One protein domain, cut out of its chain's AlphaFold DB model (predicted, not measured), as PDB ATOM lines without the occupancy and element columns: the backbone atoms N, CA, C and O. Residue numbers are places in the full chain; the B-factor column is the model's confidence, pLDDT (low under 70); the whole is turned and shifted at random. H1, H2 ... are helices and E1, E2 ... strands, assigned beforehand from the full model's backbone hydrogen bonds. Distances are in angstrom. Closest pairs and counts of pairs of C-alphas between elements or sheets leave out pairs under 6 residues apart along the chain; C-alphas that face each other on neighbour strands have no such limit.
ATOM      1  N   HIS A   4      84.023 -55.746   9.992       95.44
ATOM      2  CA  HIS A   4      83.628 -54.476  10.580       95.44
ATOM      3  C   HIS A   4      84.006 -54.429  12.057       95.44
ATOM      4  O   HIS A   4      84.156 -55.455  12.705       95.44
ATOM      5  N   LEU A   5      84.120 -53.230  12.614       94.88
ATOM      6  CA  LEU A   5      84.311 -52.984  14.033       94.88
ATOM      7  C   LEU A   5      83.087 -52.269  14.595       94.88
ATOM      8  O   LEU A   5      82.717 -51.188  14.121       94.88
ATOM      9  N   HIS A   6      82.518 -52.843  15.650       95.12
ATOM     10  CA  HIS A   6      81.408 -52.281  16.401       95.12
ATOM     11  C   HIS A   6      81.749 -52.172  17.889       95.12
ATOM     12  O   HIS A   6      82.261 -53.106  18.506       95.12
ATOM     13  N   PHE A   7      81.433 -51.019  18.476       93.12
ATOM     14  CA  PHE A   7      81.632 -50.781  19.898       93.12
ATOM     15  C   PHE A   7      80.361 -51.082  20.697       93.12
ATOM     16  O   PHE A   7      79.324 -50.452  20.499       93.12
ATOM     17  N   VAL A   8      80.463 -52.009  21.647       90.75
ATOM     18  CA  VAL A   8      79.397 -52.339  22.593       90.75
ATOM     19  C   VAL A   8      79.309 -51.254  23.666       90.75
ATOM     20  O   VAL A   8      80.298 -50.898  24.312       90.75
ATOM     21  N   GLY A   9      78.103 -50.713  23.852       83.44
ATOM     22  CA  GLY A   9      77.833 -49.674  24.841       83.44
ATOM     23  C   GLY A   9      77.963 -50.188  26.276       83.44
ATOM     24  O   GLY A   9      77.290 -51.141  26.662       83.44
ATOM     25  N   LYS A  10      78.779 -49.503  27.085       80.81
ATOM     26  CA  LYS A  10      79.004 -49.820  28.508       80.81
ATOM     27  C   LYS A  10      77.786 -49.647  29.404       80.81
ATOM     28  O   LYS A  10      77.740 -50.238  30.473       80.81
ATOM     29  N   GLN A  11      76.828 -48.819  28.993       80.56
ATOM     30  CA  GLN A  11      75.668 -48.489  29.819       80.56
ATOM     31  C   GLN A  11      74.838 -49.728  30.186       80.56
ATOM     32  O   GLN A  11      74.250 -49.765  31.259       80.56
ATOM     33  N   TYR A  12      74.812 -50.737  29.313       77.50
ATOM     34  CA  TYR A  12      73.966 -51.923  29.476       77.50
ATOM     35  C   TYR A  12      74.761 -53.206  29.729       77.50
ATOM     36  O   TYR A  12      74.177 -54.236  30.054       77.50
ATOM     37  N   TYR A  13      76.084 -53.168  29.550       83.56
ATOM     38  CA  TYR A  13      76.898 -54.373  29.490       83.56
ATOM     39  C   TYR A  13      78.256 -54.207  30.161       83.56
ATOM     40  O   TYR A  13      79.022 -53.290  29.863       83.56
ATOM     41  N   THR A  14      78.583 -55.194  30.992       88.44
ATOM     42  CA  THR A  14      79.967 -55.596  31.248       88.44
ATOM     43  C   THR A  14      80.408 -56.577  30.159       88.44
ATOM     44  O   THR A  14      79.565 -57.185  29.497       88.44
ATOM     45  N   LEU A  15      81.720 -56.777  29.996       90.12
ATOM     46  CA  LEU A  15      82.257 -57.791  29.080       90.12
ATOM     47  C   LEU A  15      81.637 -59.174  29.354       90.12
ATOM     48  O   LEU A  15      81.062 -59.784  28.460       90.12
ATOM     49  N   GLN A  16      81.686 -59.622  30.611       91.06
ATOM     50  CA  GLN A  16      81.184 -60.937  31.014       91.06
ATOM     51  C   GLN A  16      79.675 -61.078  30.809       91.06
ATOM     52  O   GLN A  16      79.213 -62.106  30.325       91.06
ATOM     53  N   SER A  17      78.887 -60.058  31.175       91.38
ATOM     54  CA  SER A  17      77.435 -60.123  30.985       91.38
ATOM     55  C   SER A  17      77.057 -60.130  29.508       91.38
ATOM     56  O   SER A  17      76.075 -60.767  29.145       91.38
ATOM     57  N   PHE A  18      77.839 -59.455  28.663       92.75
ATOM     58  CA  PHE A  18      77.628 -59.483  27.228       92.75
ATOM     59  C   PHE A  18      77.983 -60.840  26.614       92.75
ATOM     60  O   PHE A  18      77.165 -61.369  25.872       92.75
ATOM     61  N   VAL A  19      79.152 -61.405  26.940       93.88
ATOM     62  CA  VAL A  19      79.583 -62.720  26.429       93.88
ATOM     63  C   VAL A  19      78.551 -63.790  26.775       93.88
ATOM     64  O   VAL A  19      78.036 -64.429  25.867       93.88
ATOM     65  N   ARG A  20      78.128 -63.878  28.044       93.19
ATOM     66  CA  ARG A  20      77.094 -64.840  28.466       93.19
ATOM     67  C   ARG A  20      75.787 -64.694  27.685       93.19
ATOM     68  O   ARG A  20      75.165 -65.684  27.325       93.19
ATOM     69  N   GLU A  21      75.334 -63.464  27.433       92.06
ATOM     70  CA  GLU A  21      74.120 -63.243  26.636       92.06
ATOM     71  C   GLU A  21      74.325 -63.630  25.163       92.06
ATOM     72  O   GLU A  21      73.430 -64.206  24.545       92.06
ATOM     73  N   ALA A  22      75.487 -63.298  24.605       93.56
ATOM     74  CA  ALA A  22      75.831 -63.565  23.218       93.56
ATOM     75  C   ALA A  22      75.997 -65.067  22.939       93.56
ATOM     76  O   ALA A  22      75.603 -65.523  21.871       93.56
ATOM     77  N   GLU A  23      76.508 -65.837  23.898       92.94
ATOM     78  CA  GLU A  23      76.572 -67.302  23.832       92.94
ATOM     79  C   GLU A  23      75.178 -67.938  23.845       92.94
ATOM     80  O   GLU A  23      74.931 -68.900  23.125       92.94
ATOM     81  N   LEU A  24      74.244 -67.380  24.625       90.12
ATOM     82  CA  LEU A  24      72.884 -67.914  24.749       90.12
ATOM     83  C   LEU A  24      71.987 -67.580  23.552       90.12
ATOM     84  O   LEU A  24      71.205 -68.417  23.114       90.12
ATOM     85  N   TYR A  25      72.053 -66.344  23.053       89.44
ATOM     86  CA  TYR A  25      71.077 -65.820  22.086       89.44
ATOM     87  C   TYR A  25      71.703 -65.279  20.799       89.44
ATOM     88  O   TYR A  25      71.018 -64.612  20.017       89.44
ATOM     89  N   GLY A  26      73.011 -65.442  20.618       93.38
ATOM     90  CA  GLY A  26      73.753 -64.725  19.592       93.38
ATOM     91  C   GLY A  26      73.808 -63.215  19.841       93.38
ATOM     92  O   GLY A  26      73.248 -62.645  20.795       93.38
ATOM     93  N   VAL A  27      74.482 -62.530  18.926       94.19
ATOM     94  CA  VAL A  27      74.602 -61.073  18.939       94.19
ATOM     95  C   VAL A  27      73.501 -60.468  18.086       94.19
ATOM     96  O   VAL A  27      73.228 -60.943  16.992       94.19
ATOM     97  N   SER A  28      72.897 -59.380  18.563       92.56
ATOM     98  CA  SER A  28      72.011 -58.531  17.764       92.56
ATOM     99  C   SER A  28      72.325 -57.061  18.021       92.56
ATOM    100  O   SER A  28      72.509 -56.643  19.174       92.56
ATOM    101  N   ARG A  29      72.453 -56.270  16.951       93.31
ATOM    102  CA  ARG A  29      72.874 -54.867  16.997       93.31
ATOM    103  C   ARG A  29      72.123 -54.013  15.997       93.31
ATOM    104  O   ARG A  29      72.048 -54.332  14.817       93.31
ATOM    105  N   ARG A  30      71.618 -52.877  16.488       93.81
ATOM    106  CA  ARG A  30      70.957 -51.871  15.658       93.81
ATOM    107  C   ARG A  30      71.921 -51.346  14.603       93.81
ATOM    108  O   ARG A  30      73.049 -50.988  14.934       93.81
ATOM    109  N   ILE A  31      71.431 -51.240  13.376       95.12
ATOM    110  CA  ILE A  31      72.181 -50.773  12.216       95.12
ATOM    111  C   ILE A  31      71.446 -49.632  11.512       95.12
ATOM    112  O   ILE A  31      70.216 -49.557  11.524       95.12
ATOM    113  N   SER A  32      72.206 -48.701  10.935       95.88
ATOM    114  CA  SER A  32      71.650 -47.683  10.045       95.88
ATOM    115  C   SER A  32      71.415 -48.283   8.655       95.88
ATOM    116  O   SER A  32      72.144 -49.179   8.241       95.88
ATOM    117  N   LEU A  33      70.441 -47.784   7.892       94.94
ATOM    118  CA  LEU A  33      70.245 -48.272   6.518       94.94
ATOM    119  C   LEU A  33      71.468 -47.996   5.625       94.94
ATOM    120  O   LEU A  33      71.752 -48.771   4.718       94.94
ATOM    121  N   THR A  34      72.215 -46.923   5.904       93.50
ATOM    122  CA  THR A  34      73.466 -46.598   5.208       93.50
ATOM    123  C   THR A  34      74.555 -47.636   5.476       93.50
ATOM    124  O   THR A  34      75.213 -48.069   4.536       93.50
ATOM    125  N   ASP A  35      74.729 -48.067   6.728       93.81
ATOM    126  CA  ASP A  35      75.682 -49.133   7.059       93.81
ATOM    127  C   ASP A  35      75.212 -50.483   6.504       93.81
ATOM    128  O   ASP A  35      76.023 -51.244   5.986       93.81
ATOM    129  N   LEU A  36      73.902 -50.758   6.543       94.81
ATOM    130  CA  LEU A  36      73.322 -51.985   5.990       94.81
ATOM    131  C   LEU A  36      73.549 -52.096   4.471       94.81
ATOM    132  O   LEU A  36      73.778 -53.190   3.968       94.81
ATOM    133  N   CYS A  37      73.573 -50.968   3.749       93.31
ATOM    134  CA  CYS A  37      73.934 -50.924   2.326       93.31
ATOM    135  C   CYS A  37      75.380 -51.353   2.028       93.31
ATOM    136  O   CYS A  37      75.705 -51.579   0.866       93.31
ATOM    137  N   ARG A  38      76.251 -51.413   3.039       91.81
ATOM    138  CA  ARG A  38      77.683 -51.719   2.909       91.81
ATOM    139  C   ARG A  38      78.054 -53.074   3.507       91.81
ATOM    140  O   ARG A  38      79.236 -53.344   3.700       91.81
ATOM    141  N   MET A  39      77.062 -53.887   3.854       93.69
ATOM    142  CA  MET A  39      77.254 -55.204   4.450       93.69
ATOM    143  C   MET A  39      76.646 -56.281   3.576       93.69
ATOM    144  O   MET A  39      75.714 -56.028   2.819       93.69
ATOM    145  N   ASN A  40      77.145 -57.495   3.738       94.88
ATOM    146  CA  ASN A  40      76.631 -58.702   3.121       94.88
ATOM    147  C   ASN A  40      76.387 -59.775   4.181       94.88
ATOM    148  O   ASN A  40      76.944 -59.746   5.282       94.88
ATOM    149  N   TRP A  41      75.568 -60.759   3.820       93.75
ATOM    150  CA  TRP A  41      75.484 -61.997   4.580       93.75
ATOM    151  C   TRP A  41      76.867 -62.650   4.673       93.75
ATOM    152  O   TRP A  41      77.629 -62.661   3.704       93.75
ATOM    153  N   GLY A  42      77.205 -63.165   5.851       95.56
ATOM    154  CA  GLY A  42      78.503 -63.774   6.129       95.56
ATOM    155  C   GLY A  42      79.627 -62.792   6.477       95.56
ATOM    156  O   GLY A  42      80.698 -63.249   6.872       95.56
ATOM    157  N   ASP A  43      79.425 -61.472   6.385       96.94
ATOM    158  CA  ASP A  43      80.415 -60.512   6.887       96.94
ATOM    159  C   ASP A  43      80.601 -60.665   8.404       96.94
ATOM    160  O   ASP A  43      79.680 -61.041   9.132       96.94
ATOM    161  N   LYS A  44      81.810 -60.387   8.900       97.81
ATOM    162  CA  LYS A  44      82.147 -60.524  10.324       97.81
ATOM    163  C   LYS A  44      82.216 -59.160  10.996       97.81
ATOM    164  O   LYS A  44      82.748 -58.199  10.448       97.81
ATOM    165  N   VAL A  45      81.710 -59.067  12.220       97.75
ATOM    166  CA  VAL A  45      81.756 -57.845  13.025       97.75
ATOM    167  C   VAL A  45      82.535 -58.110  14.303       97.75
ATOM    168  O   VAL A  45      82.040 -58.776  15.209       97.75
ATOM    169  N   LEU A  46      83.735 -57.542  14.397       97.00
ATOM    170  CA  LEU A  46      84.511 -57.470  15.625       97.00
ATOM    171  C   LEU A  46      83.783 -56.608  16.654       97.00
ATOM    172  O   LEU A  46      83.341 -55.488  16.376       97.00
ATOM    173  N   LEU A  47      83.718 -57.121  17.872       96.19
ATOM    174  CA  LEU A  47      83.098 -56.481  19.013       96.19
ATOM    175  C   LEU A  47      84.179 -55.941  19.933       96.19
ATOM    176  O   LEU A  47      85.032 -56.685  20.420       96.19
ATOM    177  N   ALA A  48      84.111 -54.639  20.193       94.81
ATOM    178  CA  ALA A  48      84.966 -53.974  21.158       94.81
ATOM    179  C   ALA A  48      84.145 -53.350  22.282       94.81
ATOM    180  O   ALA A  48      83.097 -52.757  22.043       94.81
ATOM    181  N   ILE A  49      84.634 -53.425  23.512       92.75
ATOM    182  CA  ILE A  49      84.102 -52.644  24.632       92.75
ATOM    183  C   ILE A  49      85.123 -51.574  24.996       92.75
ATOM    184  O   ILE A  49      86.329 -51.788  24.889       92.75
ATOM    185  N   LEU A  50      84.667 -50.390  25.395       89.75
ATOM    186  CA  LEU A  50      85.595 -49.398  25.929       89.75
ATOM    187  C   LEU A  50      86.199 -49.950  27.241       89.75
ATOM    188  O   LEU A  50      85.544 -50.664  27.988       89.75
ATOM    189  N   ASP A  51      87.426 -49.605  27.578       87.12
ATOM    190  CA  ASP A  51      88.070 -49.936  28.850       87.12
ATOM    191  C   ASP A  51      89.130 -48.867  29.139       87.12
ATOM    192  O   ASP A  51      90.090 -48.690  28.381       87.12
ATOM    193  N   GLY A  52      88.885 -48.061  30.172       86.19
ATOM    194  CA  GLY A  52      89.540 -46.764  30.329       86.19
ATOM    195  C   GLY A  52      89.398 -45.899  29.067       86.19
ATOM    196  O   GLY A  52      88.287 -45.607  28.625       86.19
ATOM    197  N   LYS A  53      90.539 -45.516  28.480       84.94
ATOM    198  CA  LYS A  53      90.641 -44.674  27.270       84.94
ATOM    199  C   LYS A  53      90.795 -45.468  25.963       84.94
ATOM    200  O   LYS A  53      91.078 -44.877  24.926       84.94
ATOM    201  N   SER A  54      90.683 -46.795  25.991       88.69
ATOM    202  CA  SER A  54      90.965 -47.646  24.825       88.69
ATOM    203  C   SER A  54      89.857 -48.659  24.582       88.69
ATOM    204  O   SER A  54      89.191 -49.085  25.517       88.69
ATOM    205  N   GLY A  55      89.659 -49.060  23.328       91.06
ATOM    206  CA  GLY A  55      88.790 -50.191  23.008       91.06
ATOM    207  C   GLY A  55      89.496 -51.510  23.292       91.06
ATOM    208  O   GLY A  55      90.701 -51.615  23.078       91.06
ATOM    209  N   VAL A  56      88.764 -52.516  23.746       93.12
ATOM    210  CA  VAL A  56      89.238 -53.897  23.864       93.12
ATOM    211  C   VAL A  56      88.340 -54.758  22.995       93.12
ATOM    212  O   VAL A  56      87.156 -54.891  23.298       93.12
ATOM    213  N   VAL A  57      88.895 -55.289  21.906       95.31
ATOM    214  CA  VAL A  57      88.253 -56.325  21.090       95.31
ATOM    215  C   VAL A  57      88.244 -57.611  21.898       95.31
ATOM    216  O   VAL A  57      89.263 -57.935  22.502       95.31
ATOM    217  N   PHE A  58      87.115 -58.310  21.927       95.50
ATOM    218  CA  PHE A  58      86.935 -59.509  22.758       95.50
ATOM    219  C   PHE A  58      86.140 -60.629  22.081       95.50
ATOM    220  O   PHE A  58      85.959 -61.705  22.638       95.50
ATOM    221  N   GLY A  59      85.605 -60.372  20.896       96.56
ATOM    222  CA  GLY A  59      84.816 -61.348  20.171       96.56
ATOM    223  C   GLY A  59      84.385 -60.804  18.833       96.56
ATOM    224  O   GLY A  59      84.705 -59.668  18.468       96.56
ATOM    225  N   GLN A  60      83.635 -61.614  18.113       97.69
ATOM    226  CA  GLN A  60      83.014 -61.238  16.861       97.69
ATOM    227  C   GLN A  60      81.674 -61.943  16.692       97.69
ATOM    228  O   GLN A  60      81.347 -62.866  17.433       97.69
ATOM    229  N   PHE A  61      80.891 -61.508  15.714       98.00
ATOM    230  CA  PHE A  61      79.775 -62.302  15.213       98.00
ATOM    231  C   PHE A  61      79.741 -62.283  13.693       98.00
ATOM    232  O   PHE A  61      80.225 -61.337  13.067       98.00
ATOM    233  N   THR A  62      79.170 -63.331  13.111       97.50
ATOM    234  CA  THR A  62      78.950 -63.436  11.663       97.50
ATOM    235  C   THR A  62      77.536 -62.954  11.345       97.50
ATOM    236  O   THR A  62      76.593 -63.362  12.014       97.50
ATOM    237  N   VAL A  63      77.366 -62.073  10.359       96.19
ATOM    238  CA  VAL A  63      76.055 -61.517   9.992       96.19
ATOM    239  C   VAL A  63      75.234 -62.572   9.257       96.19
ATOM    240  O   VAL A  63      75.518 -62.899   8.109       96.19
ATOM    241  N   THR A  64      74.200 -63.090   9.914       93.50
ATOM    242  CA  THR A  64      73.314 -64.130   9.357       93.50
ATOM    243  C   THR A  64      71.833 -63.786   9.472       93.50
ATOM    244  O   THR A  64      71.002 -64.467   8.886       93.50
ATOM    245  N   THR A  65      71.480 -62.735  10.219       91.69
ATOM    246  CA  THR A  65      70.081 -62.343  10.443       91.69
ATOM    247  C   THR A  65      69.875 -60.836  10.315       91.69
ATOM    248  O   THR A  65      70.742 -60.042  10.693       91.69
ATOM    249  N   LEU A  66      68.698 -60.449   9.813       91.94
ATOM    250  CA  LEU A  66      68.158 -59.089   9.841       91.94
ATOM    251  C   LEU A  66      66.830 -59.125  10.604       91.94
ATOM    252  O   LEU A  66      65.911 -59.851  10.243       91.94
ATOM    253  N   THR A  67      66.736 -58.351  11.678       89.75
ATOM    254  CA  THR A  67      65.600 -58.334  12.611       89.75
ATOM    255  C   THR A  67      65.227 -56.894  12.976       89.75
ATOM    256  O   THR A  67      65.788 -55.937  12.440       89.75
ATOM    257  N   GLY A  68      64.255 -56.714  13.875       89.19
ATOM    258  CA  GLY A  68      63.858 -55.391  14.375       89.19
ATOM    259  C   GLY A  68      63.058 -54.541  13.382       89.19
ATOM    260  O   GLY A  68      62.834 -53.357  13.640       89.19
ATOM    261  N   LEU A  69      62.624 -55.133  12.267       91.88
ATOM    262  CA  LEU A  69      61.679 -54.511  11.344       91.88
ATOM    263  C   LEU A  69      60.283 -54.441  11.973       91.88
ATOM    264  O   LEU A  69      59.908 -55.311  12.764       91.88
ATOM    265  N   SER A  70      59.507 -53.423  11.606       91.81
ATOM    266  CA  SER A  70      58.078 -53.386  11.933       91.81
ATOM    267  C   SER A  70      57.335 -54.558  11.260       91.81
ATOM    268  O   SER A  70      57.825 -55.111  10.269       91.81
ATOM    269  N   PRO A  71      56.139 -54.946  11.746       89.81
ATOM    270  CA  PRO A  71      55.338 -55.985  11.095       89.81
ATOM    271  C   PRO A  71      55.021 -55.681   9.624       89.81
ATOM    272  O   PRO A  71      55.014 -56.590   8.797       89.81
ATOM    273  N   GLU A  72      54.784 -54.409   9.300       93.56
ATOM    274  CA  GLU A  72      54.500 -53.943   7.941       93.56
ATOM    275  C   GLU A  72      55.732 -54.054   7.036       93.56
ATOM    276  O   GLU A  72      55.666 -54.695   5.990       93.56
ATOM    277  N   ALA A  73      56.888 -53.541   7.469       92.94
ATOM    278  CA  ALA A  73      58.117 -53.628   6.684       92.94
ATOM    279  C   ALA A  73      58.617 -55.071   6.535       92.94
ATOM    280  O   ALA A  73      59.098 -55.451   5.471       92.94
ATOM    281  N   SER A  74      58.475 -55.899   7.575       90.81
ATOM    282  CA  SER A  74      58.802 -57.329   7.516       90.81
ATOM    283  C   SER A  74      57.943 -58.062   6.481       90.81
ATOM    284  O   SER A  74      58.459 -58.839   5.674       90.81
ATOM    285  N   ARG A  75      56.636 -57.762   6.444       91.06
ATOM    286  CA  ARG A  75      55.717 -58.291   5.430       91.06
ATOM    287  C   ARG A  75      56.126 -57.850   4.023       91.06
ATOM    288  O   ARG A  75      56.260 -58.713   3.162       91.06
ATOM    289  N   ALA A  76      56.384 -56.559   3.829       93.00
ATOM    290  CA  ALA A  76      56.782 -56.006   2.537       93.00
ATOM    291  C   ALA A  76      58.093 -56.627   2.017       93.00
ATOM    292  O   ALA A  76      58.171 -57.021   0.860       93.00
ATOM    293  N   VAL A  77      59.105 -56.795   2.880       91.06
ATOM    294  CA  VAL A  77      60.372 -57.465   2.524       91.06
ATOM    295  C   VAL A  77      60.125 -58.911   2.091       91.06
ATOM    296  O   VAL A  77      60.712 -59.372   1.116       91.06
ATOM    297  N   ARG A  78      59.256 -59.639   2.801       89.81
ATOM    298  CA  ARG A  78      58.927 -61.030   2.467       89.81
ATOM    299  C   ARG A  78      58.196 -61.153   1.134       89.81
ATOM    300  O   ARG A  78      58.468 -62.098   0.401       89.81
ATOM    301  N   GLU A  79      57.249 -60.261   0.870       91.81
ATOM    302  CA  GLU A  79      56.458 -60.259  -0.363       91.81
ATOM    303  C   GLU A  79      57.315 -59.889  -1.578       91.81
ATOM    304  O   GLU A  79      57.226 -60.565  -2.597       91.81
ATOM    305  N   GLU A  80      58.195 -58.893  -1.446       93.38
ATOM    306  CA  GLU A  80      59.078 -58.444  -2.531       93.38
ATOM    307  C   GLU A  80      60.164 -59.473  -2.873       93.38
ATOM    308  O   GLU A  80      60.428 -59.750  -4.040       93.38
ATOM    309  N   PHE A  81      60.823 -60.040  -1.858       91.00
ATOM    310  CA  PHE A  81      62.043 -60.824  -2.070       91.00
ATOM    311  C   PHE A  81      61.862 -62.332  -1.961       91.00
ATOM    312  O   PHE A  81      62.801 -63.066  -2.261       91.00
ATOM    313  N   GLY A  82      60.691 -62.797  -1.521       83.25
ATOM    314  CA  GLY A  82      60.473 -64.193  -1.163       83.25
ATOM    315  C   GLY A  82      61.294 -64.571   0.072       83.25
ATOM    316  O   GLY A  82      62.505 -64.765   0.006       83.25
ATOM    317  N   ALA A  83      60.636 -64.691   1.225       78.06
ATOM    318  CA  ALA A  83      61.295 -65.138   2.450       78.06
ATOM    319  C   ALA A  83      60.725 -66.467   2.935       78.06
ATOM    320  O   ALA A  83      59.505 -66.633   3.041       78.06
ATOM    321  N   ARG A  84      61.609 -67.390   3.311       78.25
ATOM    322  CA  ARG A  84      61.209 -68.628   3.976       78.25
ATOM    323  C   ARG A  84      61.090 -68.356   5.466       78.25
ATOM    324  O   ARG A  84      62.041 -67.906   6.099       78.25
ATOM    325  N   LYS A  85      59.921 -68.614   6.049       75.94
ATOM    326  CA  LYS A  85      59.763 -68.530   7.504       75.94
ATOM    327  C   LYS A  85      60.606 -69.624   8.160       75.94
ATOM    328  O   LYS A  85      60.519 -70.780   7.753       75.94
ATOM    329  N   VAL A  86      61.412 -69.248   9.149       77.56
ATOM    330  CA  VAL A  86      62.287 -70.177   9.883       77.56
ATOM    331  C   VAL A  86      61.973 -70.240  11.375       77.56
ATOM    332  O   VAL A  86      62.320 -71.224  12.013       77.56
ATOM    333  N   ASP A  87      61.288 -69.229  11.918       71.56
ATOM    334  CA  ASP A  87      60.849 -69.192  13.314       71.56
ATOM    335  C   ASP A  87      59.504 -68.450  13.414       71.56
ATOM    336  O   ASP A  87      59.300 -67.418  12.760       71.56
ATOM    337  N   ASP A  88      58.578 -68.965  14.217       71.19
ATOM    338  CA  ASP A  88      57.303 -68.317  14.533       71.19
ATOM    339  C   ASP A  88      57.460 -67.132  15.500       71.19
ATOM    340  O   ASP A  88      56.614 -66.232  15.510       71.19
ATOM    341  N   GLY A  89      58.563 -67.078  16.247       75.75
ATOM    342  CA  GLY A  89      58.788 -66.137  17.333       75.75
ATOM    343  C   GLY A  89      57.954 -66.485  18.570       75.75
ATOM    344  O   GLY A  89      57.631 -67.637  18.838       75.75
ATOM    345  N   GLY A  90      57.611 -65.472  19.365       66.56
ATOM    346  CA  GLY A  90      56.801 -65.600  20.582       66.56
ATOM    347  C   GLY A  90      57.606 -65.878  21.855       66.56
ATOM    348  O   GLY A  90      57.081 -65.740  22.959       66.56
ATOM    349  N   GLY A  91      58.898 -66.188  21.735       71.56
ATOM    350  CA  GLY A  91      59.796 -66.363  22.874       71.56
ATOM    351  C   GLY A  91      60.148 -65.033  23.544       71.56
ATOM    352  O   GLY A  91      60.450 -64.046  22.868       71.56
ATOM    353  N   VAL A  92      60.159 -65.004  24.880       75.00
ATOM    354  CA  VAL A  92      60.629 -63.845  25.654       75.00
ATOM    355  C   VAL A  92      62.150 -63.895  25.771       75.00
ATOM    356  O   VAL A  92      62.695 -64.717  26.503       75.00
ATOM    357  N   VAL A  93      62.840 -62.964  25.119       75.56
ATOM    358  CA  VAL A  93      64.288 -62.788  25.250       75.56
ATOM    359  C   VAL A  93      64.567 -61.664  26.240       75.56
ATOM    360  O   VAL A  93      64.109 -60.531  26.081       75.56
ATOM    361  N   LYS A  94      65.347 -61.973  27.277       73.50
ATOM    362  CA  LYS A  94      65.838 -60.990  28.249       73.50
ATOM    363  C   LYS A  94      67.283 -60.647  27.905       73.50
ATOM    364  O   LYS A  94      68.169 -61.471  28.106       73.50
ATOM    365  N   ARG A  95      67.505 -59.436  27.398       77.19
ATOM    366  CA  ARG A  95      68.830 -58.865  27.139       77.19
ATOM    367  C   ARG A  95      69.171 -57.800  28.184       77.19
ATOM    368  O   ARG A  95      68.278 -57.235  28.813       77.19
ATOM    369  N   GLY A  96      70.448 -57.469  28.349       67.50
ATOM    370  CA  GLY A  96      70.908 -56.380  29.224       67.50
ATOM    371  C   GLY A  96      70.261 -55.027  28.899       67.50
ATOM    372  O   GLY A  96      70.079 -54.193  29.780       67.50
ATOM    373  N   CYS A  97      69.830 -54.829  27.651       67.62
ATOM    374  CA  CYS A  97      69.088 -53.646  27.217       67.62
ATOM    375  C   CYS A  97      67.555 -53.752  27.359       67.62
ATOM    376  O   CYS A  97      66.862 -52.837  26.920       67.62
ATOM    377  N   GLY A  98      66.993 -54.840  27.898       72.00
ATOM    378  CA  GLY A  98      65.548 -54.987  28.133       72.00
ATOM    379  C   GLY A  98      64.988 -56.389  27.872       72.00
ATOM    380  O   GLY A  98      65.706 -57.314  27.503       72.00
ATOM    381  N   LYS A  99      63.675 -56.549  28.056       75.62
ATOM    382  CA  LYS A  99      62.943 -57.789  27.749       75.62
ATOM    383  C   LYS A  99      62.089 -57.579  26.502       75.62
ATOM    384  O   LYS A  99      61.391 -56.574  26.422       75.62
ATOM    385  N   TYR A 100      62.129 -58.522  25.572       77.25
ATOM    386  CA  TYR A 100      61.453 -58.423  24.280       77.25
ATOM    387  C   TYR A 100      60.764 -59.744  23.949       77.25
ATOM    388  O   TYR A 100      61.302 -60.806  24.255       77.25
ATOM    389  N   ILE A 101      59.599 -59.685  23.310       70.25
ATOM    390  CA  ILE A 101      58.998 -60.849  22.654       70.25
ATOM    391  C   ILE A 101      59.583 -60.902  21.245       70.25
ATOM    392  O   ILE A 101      59.555 -59.907  20.519       70.25
ATOM    393  N   THR A 102      60.171 -62.034  20.883       73.00
ATOM    394  CA  THR A 102      60.717 -62.251  19.540       73.00
ATOM    395  C   THR A 102      59.586 -62.292  18.520       73.00
ATOM    396  O   THR A 102      58.564 -62.935  18.741       73.00
ATOM    397  N   GLY A 103      59.739 -61.568  17.413       69.00
ATOM    398  CA  GLY A 103      58.861 -61.729  16.256       69.00
ATOM    399  C   GLY A 103      59.277 -62.943  15.426       69.00
ATOM    400  O   GLY A 103      60.375 -63.470  15.610       69.00
ATOM    401  N   ALA A 104      58.420 -63.351  14.492       67.25
ATOM    402  CA  ALA A 104      58.771 -64.367  13.507       67.25
ATOM    403  C   ALA A 104      60.057 -63.989  12.753       67.25
ATOM    404  O   ALA A 104      60.233 -62.830  12.361       67.25
ATOM    405  N   SER A 105      60.922 -64.976  12.527       68.19
ATOM    406  CA  SER A 105      62.158 -64.810  11.761       68.19
ATOM    407  C   SER A 105      62.014 -65.445  10.385       68.19
ATOM    408  O   SER A 105      61.409 -66.510  10.226       68.19
ATOM    409  N   TYR A 106      62.583 -64.781   9.385       72.12
ATOM    410  CA  TYR A 106      62.552 -65.226   8.001       72.12
ATOM    411  C   TYR A 106      63.967 -65.238   7.439       72.12
ATOM    412  O   TYR A 106      64.766 -64.345   7.723       72.12
ATOM    413  N   GLU A 107      64.254 -66.247   6.635       77.31
ATOM    414  CA  GLU A 107      65.472 -66.351   5.854       77.31
ATOM    415  C   GLU A 107      65.222 -65.753   4.469       77.31
ATOM    416  O   GLU A 107      64.222 -66.062   3.813       77.31
ATOM    417  N   VAL A 108      66.118 -64.860   4.056       82.69
ATOM    418  CA  VAL A 108      66.071 -64.165   2.769       82.69
ATOM    419  C   VAL A 108      67.462 -64.251   2.153       82.69
ATOM    420  O   VAL A 108      68.425 -63.774   2.750       82.69
ATOM    421  N   GLU A 109      67.569 -64.816   0.952       86.06
ATOM    422  CA  GLU A 109      68.849 -64.912   0.228       86.06
ATOM    423  C   GLU A 109      69.241 -63.595  -0.456       86.06
ATOM    424  O   GLU A 109      70.404 -63.381  -0.806       86.06
ATOM    425  N   THR A 110      68.275 -62.685  -0.628       92.19
ATOM    426  CA  THR A 110      68.506 -61.375  -1.241       92.19
ATOM    427  C   THR A 110      69.634 -60.629  -0.516       92.19
ATOM    428  O   THR A 110      69.630 -60.554   0.718       92.19
ATOM    429  N   PRO A 111      70.591 -60.030  -1.253       92.81
ATOM    430  CA  PRO A 111      71.685 -59.282  -0.650       92.81
ATOM    431  C   PRO A 111      71.195 -58.144   0.252       92.81
ATOM    432  O   PRO A 111      70.331 -57.351  -0.136       92.81
ATOM    433  N   LEU A 112      71.819 -57.999   1.423       91.88
ATOM    434  CA  LEU A 112      71.527 -56.924   2.379       91.88
ATOM    435  C   LEU A 112      71.478 -55.516   1.757       91.88
ATOM    436  O   LEU A 112      70.572 -54.763   2.125       91.88
ATOM    437  N   PRO A 113      72.339 -55.137   0.787       94.25
ATOM    438  CA  PRO A 113      72.256 -53.811   0.183       94.25
ATOM    439  C   PRO A 113      70.980 -53.573  -0.625       94.25
ATOM    440  O   PRO A 113      70.487 -52.446  -0.683       94.25
ATOM    441  N   VAL A 114      70.423 -54.624  -1.231       93.00
ATOM    442  CA  VAL A 114      69.158 -54.549  -1.973       93.00
ATOM    443  C   VAL A 114      68.003 -54.359  -0.991       93.00
ATOM    444  O   VAL A 114      67.221 -53.420  -1.148       93.00
ATOM    445  N   ILE A 115      67.966 -55.160   0.079       93.12
ATOM    446  CA  ILE A 115      66.965 -55.036   1.150       93.12
ATOM    447  C   ILE A 115      67.034 -53.640   1.788       93.12
ATOM    448  O   ILE A 115      66.010 -52.996   2.001       93.12
ATOM    449  N   ALA A 116      68.236 -53.126   2.056       95.12
ATOM    450  CA  ALA A 116      68.428 -51.809   2.654       95.12
ATOM    451  C   ALA A 116      67.853 -50.677   1.789       95.12
ATOM    452  O   ALA A 116      67.174 -49.798   2.321       95.12
ATOM    453  N   ARG A 117      68.083 -50.705   0.467       96.75
ATOM    454  CA  ARG A 117      67.519 -49.717  -0.472       96.75
ATOM    455  C   ARG A 117      65.995 -49.794  -0.527       96.75
ATOM    456  O   ARG A 117      65.342 -48.756  -0.539       96.75
ATOM    457  N   PHE A 118      65.434 -50.999  -0.487       96.38
ATOM    458  CA  PHE A 118      63.988 -51.187  -0.405       96.38
ATOM    459  C   PHE A 118      63.404 -50.608   0.892       96.38
ATOM    460  O   PHE A 118      62.458 -49.828   0.853       96.38
ATOM    461  N   LEU A 119      64.029 -50.870   2.044       96.31
ATOM    462  CA  LEU A 119      63.625 -50.269   3.323       96.31
ATOM    463  C   LEU A 119      63.747 -48.734   3.325       96.31
ATOM    464  O   LEU A 119      62.939 -48.056   3.960       96.31
ATOM    465  N   MET A 120      64.744 -48.166   2.635       97.88
ATOM    466  CA  MET A 120      64.845 -46.710   2.458       97.88
ATOM    467  C   MET A 120      63.654 -46.164   1.668       97.88
ATOM    468  O   MET A 120      63.135 -45.106   2.022       97.88
ATOM    469  N   GLU A 121      63.218 -46.883   0.635       97.56
ATOM    470  CA  GLU A 121      62.063 -46.506  -0.175       97.56
ATOM    471  C   GLU A 121      60.758 -46.584   0.626       97.56
ATOM    472  O   GLU A 121      60.025 -45.599   0.664       97.56
ATOM    473  N   LEU A 122      60.517 -47.675   1.366       96.94
ATOM    474  CA  LEU A 122      59.363 -47.773   2.273       96.94
ATOM    475  C   LEU A 122      59.337 -46.604   3.266       96.94
ATOM    476  O   LEU A 122      58.319 -45.938   3.448       96.94
ATOM    477  N   LYS A 123      60.492 -46.291   3.863       97.12
ATOM    478  CA  LYS A 123      60.615 -45.157   4.780       97.12
ATOM    479  C   LYS A 123      60.313 -43.817   4.095       97.12
ATOM    480  O   LYS A 123      59.710 -42.947   4.719       97.12
ATOM    481  N   ARG A 124      60.718 -43.630   2.831       97.44
ATOM    482  CA  ARG A 124      60.412 -42.428   2.029       97.44
ATOM    483  C   ARG A 124      58.913 -42.291   1.752       97.44
ATOM    484  O   ARG A 124      58.418 -41.171   1.681       97.44
ATOM    485  N   GLN A 125      58.208 -43.413   1.652       97.31
ATOM    486  CA  GLN A 125      56.751 -43.487   1.508       97.31
ATOM    487  C   GLN A 125      55.999 -43.292   2.837       97.31
ATOM    488  O   GLN A 125      54.773 -43.308   2.856       97.31
ATOM    489  N   GLY A 126      56.711 -43.079   3.950       96.94
ATOM    490  CA  GLY A 126      56.112 -42.841   5.266       96.94
ATOM    491  C   GLY A 126      55.817 -44.107   6.071       96.94
ATOM    492  O   GLY A 126      55.276 -44.000   7.168       96.94
ATOM    493  N   ILE A 127      56.204 -45.286   5.577       96.44
ATOM    494  CA  ILE A 127      56.047 -46.548   6.306       96.44
ATOM    495  C   ILE A 127      57.067 -46.597   7.449       96.44
ATOM    496  O   ILE A 127      58.271 -46.395   7.243       96.44
ATOM    497  N   ASP A 128      56.604 -46.891   8.668       96.75
ATOM    498  CA  ASP A 128      57.507 -47.160   9.786       96.75
ATOM    499  C   ASP A 128      58.211 -48.494   9.550       96.75
ATOM    500  O   ASP A 128      57.591 -49.553   9.558       96.75
ATOM    501  N   ILE A 129      59.525 -48.454   9.364       95.75
ATOM    502  CA  ILE A 129      60.346 -49.650   9.160       95.75
ATOM    503  C   ILE A 129      60.843 -50.273  10.468       95.75
ATOM    504  O   ILE A 129      61.526 -51.296  10.438       95.75
ATOM    505  N   GLY A 130      60.558 -49.660  11.617       94.81
ATOM    506  CA  GLY A 130      61.089 -50.073  12.908       94.81
ATOM    507  C   GLY A 130      62.565 -49.707  13.101       94.81
ATOM    508  O   GLY A 130      63.062 -48.664  12.661       94.81
ATOM    509  N   LYS A 131      63.297 -50.560  13.822       94.25
ATOM    510  CA  LYS A 131      64.716 -50.370  14.156       94.25
ATOM    511  C   LYS A 131      65.511 -51.562  13.627       94.25
ATOM    512  O   LYS A 131      65.764 -52.475  14.408       94.25
ATOM    513  N   PRO A 132      65.943 -51.543  12.354       93.62
ATOM    514  CA  PRO A 132      66.719 -52.629  11.774       93.62
ATOM    515  C   PRO A 132      67.904 -53.028  12.658       93.62
ATOM    516  O   PRO A 132      68.656 -52.175  13.149       93.62
ATOM    517  N   MET A 133      68.066 -54.329  12.863       94.50
ATOM    518  CA  MET A 133      69.160 -54.922  13.619       94.50
ATOM    519  C   MET A 133      69.770 -56.065  12.822       94.50
ATOM    520  O   MET A 133      69.043 -56.921  12.330       94.50
ATOM    521  N   ILE A 134      71.094 -56.113  12.744       94.44
ATOM    522  CA  ILE A 134      71.803 -57.295  12.252       94.44
ATOM    523  C   ILE A 134      72.227 -58.172  13.417       94.44
ATOM    524  O   ILE A 134      72.510 -57.672  14.510       94.44
ATOM    525  N   GLY A 135      72.302 -59.471  13.179       94.00
ATOM    526  CA  GLY A 135      72.747 -60.409  14.191       94.00
ATOM    527  C   GLY A 135      73.282 -61.712  13.633       94.00
ATOM    528  O   GLY A 135      73.253 -61.946  12.424       94.00
ATOM    529  N   GLY A 136      73.747 -62.558  14.542       94.62
ATOM    530  CA  GLY A 136      74.197 -63.908  14.237       94.62
ATOM    531  C   GLY A 136      75.051 -64.522  15.349       94.62
ATOM    532  O   GLY A 136      75.098 -63.975  16.461       94.62
ATOM    533  N   PRO A 137      75.687 -65.675  15.080       95.88
ATOM    534  CA  PRO A 137      76.406 -66.445  16.089       95.88
ATOM    535  C   PRO A 137      77.624 -65.685  16.613       95.88
ATOM    536  O   PRO A 137      78.349 -65.051  15.843       95.88
ATOM    537  N   PHE A 138      77.830 -65.759  17.927       97.50
ATOM    538  CA  PHE A 138      78.982 -65.186  18.613       97.50
ATOM    539  C   PHE A 138      80.180 -66.138  18.560       97.50
ATOM    540  O   PHE A 138      80.035 -67.338  18.775       97.50
ATOM    541  N   GLU A 139      81.364 -65.582  18.329       97.25
ATOM    542  CA  GLU A 139      82.650 -66.266  18.430       97.25
ATOM    543  C   GLU A 139      83.554 -65.444  19.358       97.25
ATOM    544  O   GLU A 139      83.784 -64.252  19.123       97.25
ATOM    545  N   GLU A 140      84.068 -66.064  20.421       94.31
ATOM    546  CA  GLU A 140      85.006 -65.398  21.324       94.31
ATOM    547  C   GLU A 140      86.349 -65.143  20.621       94.31
ATOM    548  O   GLU A 140      86.815 -65.933  19.800       94.31
ATOM    549  N   HIS A 141      86.981 -64.013  20.937       92.06
ATOM    550  CA  HIS A 141      88.277 -63.631  20.391       92.06
ATOM    551  C   HIS A 141      89.211 -63.264  21.549       92.06
ATOM    552  O   HIS A 141      88.815 -62.469  22.407       92.06
ATOM    553  N   PRO A 142      90.471 -63.744  21.563       91.56
ATOM    554  CA  PRO A 142      91.438 -63.343  22.577       91.56
ATOM    555  C   PRO A 142      91.510 -61.816  22.707       91.56
ATOM    556  O   PRO A 142      91.543 -61.120  21.686       91.56
ATOM    557  N   PRO A 143      91.514 -61.254  23.925       93.31
ATOM    558  CA  PRO A 143      91.371 -59.820  24.086       93.31
ATOM    559  C   PRO A 143      92.541 -59.066  23.450       93.31
ATOM    560  O   PRO A 143      93.706 -59.378  23.699       93.31
ATOM    561  N   VAL A 144      92.237 -58.030  22.668       94.12
ATOM    562  CA  VAL A 144      93.238 -57.133  22.071       94.12
ATOM    563  C   VAL A 144      92.846 -55.688  22.318       94.12
ATOM    564  O   VAL A 144      91.730 -55.264  22.017       94.12
ATOM    565  N   ARG A 145      93.781 -54.893  22.839       93.50
ATOM    566  CA  ARG A 145      93.551 -53.474  23.113       93.50
ATOM    567  C   ARG A 145      93.892 -52.619  21.895       93.50
ATOM    568  O   ARG A 145      95.033 -52.604  21.440       93.50
ATOM    569  N   LEU A 146      92.911 -51.851  21.433       91.56
ATOM    570  CA  LEU A 146      93.024 -50.862  20.368       91.56
ATOM    571  C   LEU A 146      93.319 -49.479  20.967       91.56
ATOM    572  O   LEU A 146      92.462 -48.877  21.626       91.56
ATOM    573  N   LYS A 147      94.528 -48.962  20.735       86.69
ATOM    574  CA  LYS A 147      94.890 -47.571  21.046       86.69
ATOM    575  C   LYS A 147      94.508 -46.643  19.894       86.69
ATOM    576  O   LYS A 147      94.622 -47.012  18.729       86.69
ATOM    577  N   ASP A 148      94.079 -45.433  20.249       81.88
ATOM    578  CA  ASP A 148      93.815 -44.321  19.321       81.88
ATOM    579  C   ASP A 148      92.686 -44.582  18.297       81.88
ATOM    580  O   ASP A 148      92.535 -43.873  17.300       81.88
ATOM    581  N   VAL A 149      91.841 -45.582  18.571       82.69
ATOM    582  CA  VAL A 149      90.610 -45.842  17.818       82.69
ATOM    583  C   VAL A 149      89.461 -45.080  18.474       82.69
ATOM    584  O   VAL A 149      89.097 -45.402  19.609       82.69
ATOM    585  N   PRO A 150      88.844 -44.093  17.796       80.56
ATOM    586  CA  PRO A 150      87.754 -43.333  18.384       80.56
ATOM    587  C   PRO A 150      86.557 -44.242  18.675       80.56
ATOM    588  O   PRO A 150      86.147 -45.042  17.822       80.56
ATOM    589  N   PHE A 151      85.977 -44.089  19.863       81.94
ATOM    590  CA  PHE A 151      84.715 -44.725  20.222       81.94
ATOM    591  C   PHE A 151      83.590 -44.043  19.442       81.94
ATOM    592  O   PHE A 151      83.306 -42.865  19.649       81.94
ATOM    593  N   ARG A 152      82.980 -44.764  18.502       79.81
ATOM    594  CA  ARG A 152      81.858 -44.274  17.697       79.81
ATOM    595  C   ARG A 152      80.800 -45.361  17.601       79.81
ATOM    596  O   ARG A 152      81.137 -46.542  17.537       79.81
ATOM    597  N   GLN A 153      79.541 -44.939  17.589       73.81
ATOM    598  CA  GLN A 153      78.421 -45.818  17.272       73.81
ATOM    599  C   GLN A 153      78.415 -46.134  15.766       73.81
ATOM    600  O   GLN A 153      78.937 -45.355  14.969       73.81
ATOM    601  N   GLY A 154      77.825 -47.271  15.394       87.94
ATOM    602  CA  GLY A 154      77.762 -47.759  14.013       87.94
ATOM    603  C   GLY A 154      78.746 -48.891  13.726       87.94
ATOM    604  O   GLY A 154      79.328 -49.475  14.647       87.94
ATOM    605  N   PHE A 155      78.901 -49.212  12.445       92.88
ATOM    606  CA  PHE A 155      79.753 -50.300  11.972       92.88
ATOM    607  C   PHE A 155      80.793 -49.754  11.011       92.88
ATOM    608  O   PHE A 155      80.465 -49.189   9.973       92.88
ATOM    609  N   ARG A 156      82.069 -49.915  11.354       90.56
ATOM    610  CA  ARG A 156      83.165 -49.389  10.537       90.56
ATOM    611  C   ARG A 156      83.890 -50.520   9.862       90.56
ATOM    612  O   ARG A 156      84.296 -51.438  10.556       90.56
ATOM    613  N   LEU A 157      84.085 -50.423   8.556       90.69
ATOM    614  CA  LEU A 157      84.925 -51.361   7.826       90.69
ATOM    615  C   LEU A 157      86.323 -51.429   8.467       90.69
ATOM    616  O   LEU A 157      86.875 -50.404   8.882       90.69
ATOM    617  N   PHE A 158      86.855 -52.639   8.593       90.38
ATOM    618  CA  PHE A 158      88.023 -52.953   9.400       90.38
ATOM    619  C   PHE A 158      88.971 -53.891   8.643       90.38
ATOM    620  O   PHE A 158      88.570 -54.944   8.155       90.38
ATOM    621  N   ASP A 159      90.242 -53.513   8.562       90.81
ATOM    622  CA  ASP A 159      91.319 -54.289   7.955       90.81
ATOM    623  C   ASP A 159      91.806 -55.355   8.944       90.81
ATOM    624  O   ASP A 159      92.706 -55.136   9.764       90.81
ATOM    625  N   TYR A 160      91.148 -56.514   8.900       92.06
ATOM    626  CA  TYR A 160      91.429 -57.612   9.817       92.06
ATOM    627  C   TYR A 160      92.814 -58.231   9.600       92.06
ATOM    628  O   TYR A 160      93.483 -58.577  10.571       92.06
ATOM    629  N   SER A 161      93.286 -58.313   8.353       90.56
ATOM    630  CA  SER A 161      94.613 -58.850   8.036       90.56
ATOM    631  C   SER A 161      95.716 -58.013   8.683       90.56
ATOM    632  O   SER A 161      96.543 -58.549   9.421       90.56
ATOM    633  N   ARG A 162      95.671 -56.685   8.517       88.62
ATOM    634  CA  ARG A 162      96.627 -55.774   9.163       88.62
ATOM    635  C   ARG A 162      96.518 -55.807  10.685       88.62
ATOM    636  O   ARG A 162      97.520 -55.677  11.389       88.62
ATOM    637  N   PHE A 163      95.306 -55.960  11.211       91.88
ATOM    638  CA  PHE A 163      95.097 -56.123  12.646       91.88
ATOM    639  C   PHE A 163      95.807 -57.370  13.185       91.88
ATOM    640  O   PHE A 163      96.535 -57.259  14.171       91.88
ATOM    641  N   LEU A 164      95.673 -58.520  12.522       91.50
ATOM    642  CA  LEU A 164      96.363 -59.751  12.918       91.50
ATOM    643  C   LEU A 164      97.889 -59.614  12.842       91.50
ATOM    644  O   LEU A 164      98.589 -60.048  13.758       91.50
ATOM    645  N   GLU A 165      98.412 -58.966  11.800       90.88
ATOM    646  CA  GLU A 165      99.845 -58.666  11.683       90.88
ATOM    647  C   GLU A 165     100.340 -57.800  12.849       90.88
ATOM    648  O   GLU A 165     101.345 -58.125  13.487       90.88
ATOM    649  N   ALA A 166      99.603 -56.739  13.185       90.31
ATOM    650  CA  ALA A 166      99.933 -55.867  14.307       90.31
ATOM    651  C   ALA A 166      99.864 -56.605  15.655       90.31
ATOM    652  O   ALA A 166     100.712 -56.387  16.522       90.31
ATOM    653  N   VAL A 167      98.886 -57.500  15.839       91.06
ATOM    654  CA  VAL A 167      98.770 -58.344  17.040       91.06
ATOM    655  C   VAL A 167      99.973 -59.275  17.163       91.06
ATOM    656  O   VAL A 167     100.561 -59.358  18.242       91.06
ATOM    657  N   LYS A 168     100.380 -59.919  16.063       89.38
ATOM    658  CA  LYS A 168     101.557 -60.796  16.023       89.38
ATOM    659  C   LYS A 168     102.833 -60.040  16.399       89.38
ATOM    660  O   LYS A 168     103.613 -60.531  17.207       89.38
ATOM    661  N   GLN A 169     103.019 -58.829  15.875       86.94
ATOM    662  CA  GLN A 169     104.177 -57.982  16.192       86.94
ATOM    663  C   GLN A 169     104.171 -57.481  17.645       86.94
ATOM    664  O   GLN A 169     105.224 -57.357  18.267       86.94
ATOM    665  N   ALA A 170     102.992 -57.217  18.214       85.25
ATOM    666  CA  ALA A 170     102.850 -56.809  19.611       85.25
ATOM    667  C   ALA A 170     103.034 -57.970  20.616       85.25
ATOM    668  O   ALA A 170     103.134 -57.719  21.820       85.25
ATOM    669  N   GLY A 171     103.059 -59.220  20.136       65.62
ATOM    670  CA  GLY A 171     102.930 -60.461  20.905       65.62
ATOM    671  C   GLY A 171     104.132 -60.921  21.740       65.62
ATOM    672  O   GLY A 171     104.065 -62.002  22.317       65.62
ATOM    673  N   ASN A 172     105.200 -60.134  21.892       56.06
ATOM    674  CA  ASN A 172     106.325 -60.519  22.752       56.06
ATOM    675  C   ASN A 172     106.064 -60.123  24.224       56.06
ATOM    676  O   ASN A 172     106.460 -59.050  24.677       56.06
ATOM    677  N   GLY A 173     105.376 -60.996  24.977       57.62
ATOM    678  CA  GLY A 173     105.421 -61.029  26.451       57.62
ATOM    679  C   GLY A 173     104.300 -60.332  27.243       57.62
ATOM    680  O   GLY A 173     104.406 -60.239  28.466       57.62
ATOM    681  N   LYS A 174     103.218 -59.841  26.616       62.56
ATOM    682  CA  LYS A 174     102.085 -59.197  27.327       62.56
ATOM    683  C   LYS A 174     100.825 -60.065  27.337       62.56
ATOM    684  O   LYS A 174     100.438 -60.598  26.307       62.56
ATOM    685  N   LYS A 175     100.123 -60.098  28.482       78.50
ATOM    686  CA  LYS A 175      98.856 -60.840  28.686       78.50
ATOM    687  C   LYS A 175      97.707 -60.381  27.769       78.50
ATOM    688  O   LYS A 175      96.814 -61.163  27.480       78.50
ATOM    689  N   VAL A 176      97.728 -59.120  27.322       86.94
ATOM    690  CA  VAL A 176      96.778 -58.545  26.353       86.94
ATOM    691  C   VAL A 176      97.575 -57.694  25.358       86.94
ATOM    692  O   VAL A 176      98.118 -56.658  25.767       86.94
ATOM    693  N   PRO A 177      97.680 -58.094  24.077       89.81
ATOM    694  CA  PRO A 177      98.361 -57.309  23.056       89.81
ATOM    695  C   PRO A 177      97.750 -55.914  22.924       89.81
ATOM    696  O   PRO A 177      96.533 -55.727  23.012       89.81
ATOM    697  N   VAL A 178      98.608 -54.917  22.714       90.19
ATOM    698  CA  VAL A 178      98.194 -53.527  22.513       90.19
ATOM    699  C   VAL A 178      98.642 -53.098  21.131       90.19
ATOM    700  O   VAL A 178      99.840 -52.976  20.888       90.19
ATOM    701  N   VAL A 179      97.684 -52.821  20.255       89.94
ATOM    702  CA  VAL A 179      97.946 -52.376  18.887       89.94
ATOM    703  C   VAL A 179      97.510 -50.924  18.716       89.94
ATOM    704  O   VAL A 179      96.501 -50.487  19.277       89.94
ATOM    705  N   LYS A 180      98.305 -50.152  17.974       84.19
ATOM    706  CA  LYS A 180      97.984 -48.774  17.589       84.19
ATOM    707  C   LYS A 180      97.526 -48.762  16.140       84.19
ATOM    708  O   LYS A 180      98.154 -49.401  15.301       84.19
ATOM    709  N   GLY A 181      96.490 -47.988  15.847       69.69
ATOM    710  CA  GLY A 181      96.032 -47.778  14.480       69.69
ATOM    711  C   GLY A 181      94.528 -47.910  14.352       69.69
ATOM    712  O   GLY A 181      93.861 -48.571  15.142       69.69
TER     713      GLY A 181
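What this domain is: This is residues 4 to 181 of the 225 residues of an uncharacterized protein of Ammonifex thiophilus (UniProt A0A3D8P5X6). Two sheets stand partly face to face with crossed strands: a strongly twisted one of five strands, with H1 over one face and H5 over the other, and one of three, with H4 over it and H3 packed on H4 at the far end. From there the strand pairs E6 with E9 and E7 with E8 arch back toward H1. The 178 printed residues hold five named helices and twelve named strands, in the order E1 H1 E2 H2 E3 E4 E5 H3 E6 E7 E8 E9 H4 E10 E11 H5 E12. The class is mixed, helices and strands; the whole is compact, with a radius of gyration of the C-alphas of 17.5 A, and elongated, spanning 56 by 30 by 25 A.

How they stand to each other: Start at E1, residues 4 to 8, parallel to E3, residues 44 to 51, with N 6 and O 46 2.9 A apart. E3 forms a hairpin with E4, residues 54 to 62; look at N 47 and O 59, 2.8 A. E4 is antiparallel to E11, residues 138 to 147 (N 57 and O 144, 2.8 A), and E11 is parallel to E12, residues 178 to 180 (N 179 and O 145, 2.9 A). On this sheet H1, residues 15 to 25, has a height of 9.3 A, and H5, residues 160 to 170, has 8.8 A on the opposite face. E11, H5 and E12 form a strand-helix-strand unit, parallel neighbours with a helix between, its crossover left-handed. The second sheet, all antiparallel, runs E2, residues 27 to 30, E10, residues 130 to 136, E5, residues 65 to 69; find N 29 and O 134, 2.8 A, and N 67 and O 133, 2.8 A. The two make a sandwich, sheets face to face, their strands at 74 degrees. H4, residues 112 to 124, touches H2, residues 33 to 36 (C-alphas of Leu 33 and Ala 116 closest, 5.5 A), and H3, residues 71 to 81 (Val 77 and Ile 115, 7.2 A). E6, residues 84 to 87, pairs with E9, residues 105 to 107 (N 86 and O 105, 2.9 A); E7, residues 92 to 95, and E8, residues 98 to 101, form a hairpin (N 93 and O 100, 2.8 A). E4 with E11, E5 with E10, E6 with E9 and E7 with E8 nest as a jelly roll, one long hairpin over both sheets. Every O i to N i+4 pair is within hydrogen-bond range in H1, H3, H4 and H5; H2 is too short for one.

Where its parts are: Find C-alpha 4 at (83.628, -54.476, 10.580), where E1 begins, and C-alpha 180 at (97.984, -48.774, 17.589), where E12 ends. E11 measures 23.9 A, E4 23.8 A, E3 22.1 A, E10 19.1 A and H4 18.3 A.

The domain as a whole: The C-alphas farthest apart, of Gln 125 and Gly 173, are 57.4 A apart. The printed part has no cut; the one long link, of 12 residues, joins E11 to H5. Mean pLDDT of the printed part is 88.3, under 70 at residue 90, residues 96 to 97, 103 to 105, 171 to 174 and 181.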